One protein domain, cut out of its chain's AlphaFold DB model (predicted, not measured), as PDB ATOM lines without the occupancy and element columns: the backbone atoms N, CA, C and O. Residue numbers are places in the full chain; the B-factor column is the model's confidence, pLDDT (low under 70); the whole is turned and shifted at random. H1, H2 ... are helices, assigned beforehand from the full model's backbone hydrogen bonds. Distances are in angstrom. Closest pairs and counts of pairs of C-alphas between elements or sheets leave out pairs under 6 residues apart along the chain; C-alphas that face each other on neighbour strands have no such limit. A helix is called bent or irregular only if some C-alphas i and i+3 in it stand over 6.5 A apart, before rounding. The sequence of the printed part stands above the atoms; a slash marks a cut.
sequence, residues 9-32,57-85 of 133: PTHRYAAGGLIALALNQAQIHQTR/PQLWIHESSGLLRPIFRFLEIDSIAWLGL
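What this domain is: This is residues 9 to 32 and 57 to 85 of the 133 residues of the protein "Transmembrane/coiled-coil protein" of Thalictrum thalictroides (UniProt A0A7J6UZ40). One long helix, H1, makes the longest axis, and two short helices, H2 and H3, pack on one side of it at residues 16 to 20. The printed part has 53 residues with three named helices, in the order H1, H2, H3, and no named strand: all helix. It is compact, radius of gyration of the C-alphas 11.2 A, and elongated, spanning 35 by 23 by 17 A.

Where its parts are: Find C-alpha 9 at (32.267, 20.010, 10.228); from there H1, residues 9 to 30, runs 31.9 A. H2 is residues 68 to 74. H3, residues 79 to 85, ends at C-alpha 85, (36.057, 19.561, -3.471), and is only just irregular: C-alphas 80 and 83 are 6.8 A apart.

How they stand to each other: H1 only just touches H2, with 3 pairs of C-alphas within 8 A, closest Gly 16 and Phe 72, 6.1 A, opposite ways at a shallow tilt of 33 degrees, only just short of steep. H1 only just touches H3, also 3 pairs, closest C-alphas Gly 17 and Leu 85, 5.7 A, the same way at a steep 44 degrees. H2 and H3 only just touch, 3 pairs, closest C-alphas Phe 72 and Trp 82, 7.0 A. Every O i to N i+4 pair is within hydrogen-bond range in H1 and H2; H3 has 1 of 3, and 3 of 4 O i to N i+3 pairs.

The domain as a whole: Residues 33 to 56 are not printed; C-alphas 32 and 57 are 11.9 A apart. The H2 to H3 link is tight. Residues 9, 24 to 32 and 57 to 66 have pLDDT under 70.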
ATOM      1  N   PRO A   9      31.964  19.363  11.506       66.31
ATOM      2  CA  PRO A   9      32.267  20.010  10.228       66.31
ATOM      3  C   PRO A   9      33.245  19.202   9.357       66.31
ATOM      4  O   PRO A   9      32.966  18.933   8.194       66.31
ATOM      5  N   THR A  10      34.311  18.665   9.957       72.50
ATOM      6  CA  THR A  10      35.318  17.800   9.315       72.50
ATOM      7  C   THR A  10      34.751  16.537   8.655       72.50
ATOM      8  O   THR A  10      35.179  16.159   7.568       72.50
ATOM      9  N   HIS A  11      33.766  15.882   9.270       78.19
ATOM     10  CA  HIS A  11      33.110  14.705   8.696       78.19
ATOM     11  C   HIS A  11      32.250  15.065   7.483       78.19
ATOM     12  O   HIS A  11      32.124  14.256   6.570       78.19
ATOM     13  N   ARG A  12      31.682  16.276   7.450       76.88
ATOM     14  CA  ARG A  12      30.904  16.763   6.303       76.88
ATOM     15  C   ARG A  12      31.815  17.024   5.108       76.88
ATOM     16  O   ARG A  12      31.503  16.582   4.009       76.88
ATOM     17  N   TYR A  13      32.986  17.616   5.350       72.88
ATOM     18  CA  TYR A  13      34.050  17.745   4.349       72.88
ATOM     19  C   TYR A  13      34.515  16.387   3.813       72.88
ATOM     20  O   TYR A  13      34.584  16.194   2.600       72.88
ATOM     21  N   ALA A  14      34.778  15.427   4.705       79.25
ATOM     22  CA  ALA A  14      35.174  14.075   4.312       79.25
ATOM     23  C   ALA A  14      34.080  13.373   3.488       79.25
ATOM     24  O   ALA A  14      34.376  12.782   2.452       79.25
ATOM     25  N   ALA A  15      32.815  13.480   3.906       80.12
ATOM     26  CA  ALA A  15      31.679  12.928   3.176       80.12
ATOM     27  C   ALA A  15      31.520  13.572   1.789       80.12
ATOM     28  O   ALA A  15      31.352  12.854   0.808       80.12
ATOM     29  N   GLY A  16      31.643  14.900   1.686       79.81
ATOM     30  CA  GLY A  16      31.591  15.620   0.412       79.81
ATOM     31  C   GLY A  16      32.684  15.168  -0.558       79.81
ATOM     32  O   GLY A  16      32.390  14.852  -1.710       79.81
ATOM     33  N   GLY A  17      33.926  15.041  -0.079       79.75
ATOM     34  CA  GLY A  17      35.044  14.544  -0.886       79.75
ATOM     35  C   GLY A  17      34.866  13.091  -1.338       79.75
ATOM     36  O   GLY A  17      35.127  12.767  -2.495       79.75
ATOM     37  N   LEU A  18      34.366  12.212  -0.462       80.19
ATOM     38  CA  LEU A  18      34.085  10.814  -0.812       80.19
ATOM     39  C   LEU A  18      32.968  10.686  -1.850       80.19
ATOM     40  O   LEU A  18      33.079   9.858  -2.752       80.19
ATOM     41  N   ILE A  19      31.916  11.502  -1.751       79.25
ATOM     42  CA  ILE A  19      30.827  11.505  -2.730       79.25
ATOM     43  C   ILE A  19      31.329  12.019  -4.081       79.25
ATOM     44  O   ILE A  19      31.059  11.374  -5.089       79.25
ATOM     45  N   ALA A  20      32.113  13.103  -4.105       76.62
ATOM     46  CA  ALA A  20      32.738  13.617  -5.328       76.62
ATOM     47  C   ALA A  20      33.609  12.563  -6.026       76.62
ATOM     48  O   ALA A  20      33.535  12.388  -7.242       76.62
ATOM     49  N   LEU A  21      34.383  11.801  -5.250       71.50
ATOM     50  CA  LEU A  21      35.180  10.693  -5.766       71.50
ATOM     51  C   LEU A  21      34.324   9.533  -6.274       71.50
ATOM     52  O   LEU A  21      34.594   9.014  -7.353       71.50
ATOM     53  N   ALA A  22      33.307   9.113  -5.518       76.81
ATOM     54  CA  ALA A  22      32.411   8.034  -5.925       76.81
ATOM     55  C   ALA A  22      31.691   8.372  -7.238       76.81
ATOM     56  O   ALA A  22      31.545   7.502  -8.092       76.81
ATOM     57  N   LEU A  23      31.323   9.643  -7.420       71.25
ATOM     58  CA  LEU A  23      30.753  10.188  -8.650       71.25
ATOM     59  C   LEU A  23      31.696  10.030  -9.840       71.25
ATOM     60  O   LEU A  23      31.334   9.417 -10.842       71.25
ATOM     61  N   ASN A  24      32.930  10.514  -9.684       69.88
ATOM     62  CA  ASN A  24      33.954  10.420 -10.716       69.88
ATOM     63  C   ASN A  24      34.245   8.949 -11.072       69.88
ATOM     64  O   ASN A  24      34.319   8.580 -12.240       69.88
ATOM     65  N   GLN A  25      34.329   8.064 -10.072       66.44
ATOM     66  CA  GLN A  25      34.513   6.627 -10.302       66.44
ATOM     67  C   GLN A  25      33.316   5.982 -11.017       66.44
ATOM     68  O   GLN A  25      33.521   5.164 -11.912       66.44
ATOM     69  N   ALA A  26      32.080   6.348 -10.662       66.31
ATOM     70  CA  ALA A  26      30.876   5.856 -11.330       66.31
ATOM     71  C   ALA A  26      30.830   6.291 -12.804       66.31
ATOM     72  O   ALA A  26      30.519   5.472 -13.668       66.31
ATOM     73  N   GLN A  27      31.234   7.529 -13.107       62.97
ATOM     74  CA  GLN A  27      31.345   8.026 -14.481       62.97
ATOM     75  C   GLN A  27      32.454   7.319 -15.275       62.97
ATOM     76  O   GLN A  27      32.214   6.908 -16.408       62.97
ATOM     77  N   ILE A  28      33.644   7.103 -14.697       62.31
ATOM     78  CA  ILE A  28      34.733   6.336 -15.343       62.31
ATOM     79  C   ILE A  28      34.285   4.900 -15.662       62.31
ATOM     80  O   ILE A  28      34.644   4.347 -16.702       62.31
ATOM     81  N   HIS A  29      33.494   4.289 -14.778       55.38
ATOM     82  CA  HIS A  29      32.955   2.948 -14.993       55.38
ATOM     83  C   HIS A  29      31.831   2.899 -16.042       55.38
ATOM     84  O   HIS A  29      31.746   1.905 -16.757       55.38
ATOM     85  N   GLN A  30      31.002   3.943 -16.174       53.22
ATOM     86  CA  GLN A  30      29.972   4.021 -17.223       53.22
ATOM     87  C   GLN A  30      30.543   4.378 -18.606       53.22
ATOM     88  O   GLN A  30      30.092   3.834 -19.607       53.22
ATOM     89  N   THR A  31      31.574   5.226 -18.667       49.25
ATOM     90  CA  THR A  31      32.243   5.655 -19.919       49.25
ATOM     91  C   THR A  31      33.273   4.660 -20.450       49.25
ATOM     92  O   THR A  31      33.865   4.870 -21.511       49.25
ATOM     93  N   ARG A  32      33.453   3.526 -19.767       48.91
ATOM     94  CA  ARG A  32      34.193   2.377 -20.287       48.91
ATOM     95  C   ARG A  32      33.224   1.212 -20.510       48.91
ATOM     96  O   ARG A  32      33.273   0.249 -19.742       48.91
ATOM     97  N   PRO A  57      31.386  13.950 -19.030       54.91
ATOM     98  CA  PRO A  57      31.989  13.779 -17.712       54.91
ATOM     99  C   PRO A  57      31.850  15.031 -16.831       54.91
ATOM    100  O   PRO A  57      32.038  14.950 -15.618       54.91
ATOM    101  N   GLN A  58      31.481  16.177 -17.406       58.94
ATOM    102  CA  GLN A  58      31.425  17.466 -16.730       58.94
ATOM    103  C   GLN A  58      30.020  17.850 -16.231       58.94
ATOM    104  O   GLN A  58      29.884  18.792 -15.448       58.94
ATOM    105  N   LEU A  59      28.974  17.091 -16.588       60.47
ATOM    106  CA  LEU A  59      27.572  17.403 -16.257       60.47
ATOM    107  C   LEU A  59      27.265  17.483 -14.757       60.47
ATOM    108  O   LEU A  59      26.388  18.236 -14.343       60.47
ATOM    109  N   TRP A  60      27.997  16.727 -13.939       65.44
ATOM    110  CA  TRP A  60      27.731  16.548 -12.508       65.44
ATOM    111  C   TRP A  60      28.423  17.624 -11.655       65.44
ATOM    112  O   TRP A  60      28.143  17.763 -10.463       65.44
ATOM    113  N   ILE A  61      29.286  18.405 -12.299       61.44
ATOM    114  CA  ILE A  61      30.060  19.532 -11.766       61.44
ATOM    115  C   ILE A  61      29.642  20.845 -12.440       61.44
ATOM    116  O   ILE A  61      30.120  21.915 -12.077       61.44
ATOM    117  N   HIS A  62      28.756  20.761 -13.433       63.44
ATOM    118  CA  HIS A  62      28.272  21.898 -14.187       63.44
ATOM    119  C   HIS A  62      27.549  22.880 -13.262       63.44
ATOM    120  O   HIS A  62      26.764  22.482 -12.400       63.44
ATOM    121  N   GLU A  63      27.780  24.173 -13.461       59.09
ATOM    122  CA  GLU A  63      27.253  25.226 -12.587       59.09
ATOM    123  C   GLU A  63      25.718  25.188 -12.469       59.09
ATOM    124  O   GLU A  63      25.176  25.490 -11.406       59.09
ATOM    125  N   SER A  64      25.017  24.757 -13.527       55.53
ATOM    126  CA  SER A  64      23.547  24.710 -13.573       55.53
ATOM    127  C   SER A  64      22.914  23.321 -13.409       55.53
ATOM    128  O   SER A  64      21.728  23.242 -13.096       55.53
ATOM    129  N   SER A  65      23.662  22.231 -13.604       57.16
ATOM    130  CA  SER A  65      23.131  20.850 -13.585       57.16
ATOM    131  C   SER A  65      23.947  19.890 -12.718       57.16
ATOM    132  O   SER A  65      23.659  18.695 -12.668       57.16
ATOM    133  N   GLY A  66      24.960  20.403 -12.020       67.00
ATOM    134  CA  GLY A  66      25.853  19.608 -11.203       67.00
ATOM    135  C   GLY A  66      25.197  19.107  -9.922       67.00
ATOM    136  O   GLY A  66      24.584  19.866  -9.173       67.00
ATOM    137  N   LEU A  67      25.367  17.817  -9.635       71.44
ATOM    138  CA  LEU A  67      24.862  17.166  -8.425       71.44
ATOM    139  C   LEU A  67      25.737  17.452  -7.195       71.44
ATOM    140  O   LEU A  67      25.265  17.336  -6.065       71.44
ATOM    141  N   LEU A  68      26.984  17.885  -7.397       74.56
ATOM    142  CA  LEU A  68      27.935  18.160  -6.316       74.56
ATOM    143  C   LEU A  68      27.513  19.327  -5.415       74.56
ATOM    144  O   LEU A  68      27.509  19.194  -4.191       74.56
ATOM    145  N   ARG A  69      27.070  20.445  -5.997       75.19
ATOM    146  CA  ARG A  69      26.677  21.652  -5.244       75.19
ATOM    147  C   ARG A  69      25.440  21.442  -4.356       75.19
ATOM    148  O   ARG A  69      25.490  21.824  -3.185       75.19
ATOM    149  N   PRO A  70      24.355  20.792  -4.825       76.69
ATOM    150  CA  PRO A  70      23.240  20.391  -3.967       76.69
ATOM    151  C   PRO A  70      23.660  19.497  -2.793       76.69
ATOM    152  O   PRO A  70      23.172  19.689  -1.679       76.69
ATOM    153  N   ILE A  71      24.584  18.556  -3.015       77.44
ATOM    154  CA  ILE A  71      25.070  17.631  -1.980       77.44
ATOM    155  C   ILE A  71      25.923  18.365  -0.942       77.44
ATOM    156  O   ILE A  71      25.744  18.152   0.256       77.44
ATOM    157  N   PHE A  72      26.806  19.270  -1.363       80.69
ATOM    158  CA  PHE A  72      27.594  20.090  -0.439       80.69
ATOM    159  C   PHE A  72      26.722  21.019   0.399       80.69
ATOM    160  O   PHE A  72      26.962  21.182   1.595       80.69
ATOM    161  N   ARG A  73      25.662  21.565  -0.202       80.50
ATOM    162  CA  ARG A  73      24.665  22.365   0.507       80.50
ATOM    163  C   ARG A  73      23.867  21.533   1.512       80.50
ATOM    164  O   ARG A  73      23.613  22.009   2.612       80.50
ATOM    165  N   PHE A  74      23.514  20.293   1.166       79.44
ATOM    166  CA  PHE A  74      22.868  19.347   2.082       79.44
ATOM    167  C   PHE A  74      23.786  18.945   3.245       79.44
ATOM    168  O   PHE A  74      23.339  18.815   4.381       79.44
ATOM    169  N   LEU A  75      25.083  18.799   2.971       78.62
ATOM    170  CA  LEU A  75      26.120  18.565   3.973       78.62
ATOM    171  C   LEU A  75      26.532  19.844   4.717       78.62
ATOM    172  O   LEU A  75      27.463  19.782   5.513       78.62
ATOM    173  N   GLU A  76      25.874  20.988   4.491       80.00
ATOM    174  CA  GLU A  76      26.191  22.270   5.141       80.00
ATOM    175  C   GLU A  76      27.698  22.608   5.084       80.00
ATOM    176  O   GLU A  76      28.286  23.098   6.051       80.00
ATOM    177  N   ILE A  77      28.346  22.277   3.964       78.31
ATOM    178  CA  ILE A  77      29.749  22.594   3.698       78.31
ATOM    179  C   ILE A  77      29.830  24.060   3.278       78.31
ATOM    180  O   ILE A  77      29.003  24.519   2.486       78.31
ATOM    181  N   ASP A  78      30.841  24.783   3.760       78.25
ATOM    182  CA  ASP A  78      31.040  26.178   3.376       78.25
ATOM    183  C   ASP A  78      31.300  26.295   1.866       78.25
ATOM    184  O   ASP A  78      32.130  25.582   1.295       78.25
ATOM    185  N   SER A  79      30.580  27.215   1.229       74.62
ATOM    186  CA  SER A  79      30.672  27.527  -0.197       74.62
ATOM    187  C   SER A  79      32.093  27.834  -0.672       74.62
ATOM    188  O   SER A  79      32.438  27.493  -1.803       74.62
ATOM    189  N   ILE A  80      32.948  28.388   0.197       74.94
ATOM    190  CA  ILE A  80      34.357  28.674  -0.124       74.94
ATOM    191  C   ILE A  80      35.169  27.408  -0.425       74.94
ATOM    192  O   ILE A  80      36.170  27.460  -1.133       74.94
ATOM    193  N   ALA A  81      34.744  26.263   0.109       73.75
ATOM    194  CA  ALA A  81      35.451  24.997  -0.013       73.75
ATOM    195  C   ALA A  81      34.866  24.081  -1.097       73.75
ATOM    196  O   ALA A  81      35.442  23.033  -1.387       73.75
ATOM    197  N   TRP A  82      33.744  24.468  -1.714       76.88
ATOM    198  CA  TRP A  82      33.129  23.700  -2.799       76.88
ATOM    199  C   TRP A  82      34.081  23.567  -3.986       76.88
ATOM    200  O   TRP A  82      34.218  22.478  -4.528       76.88
ATOM    201  N   LEU A  83      34.807  24.639  -4.312       71.50
ATOM    202  CA  LEU A  83      35.763  24.685  -5.421       71.50
ATOM    203  C   LEU A  83      36.876  23.630  -5.264       71.50
ATOM    204  O   LEU A  83      37.114  22.842  -6.174       71.50
ATOM    205  N   GLY A  84      37.479  23.522  -4.075       73.81
ATOM    206  CA  GLY A  84      38.512  22.509  -3.807       73.81
ATOM    207  C   GLY A  84      37.977  21.069  -3.786       73.81
ATOM    208  O   GLY A  84      38.693  20.122  -4.127       73.81
ATOM    209  N   LEU A  85      36.705  20.875  -3.420       72.00
ATOM    210  CA  LEU A  85      36.057  19.561  -3.471       72.00
ATOM    211  C   LEU A  85      35.686  19.157  -4.906       72.00
ATOM    212  O   LEU A  85      35.840  17.989  -5.264       72.00
TER     213      LEU A  85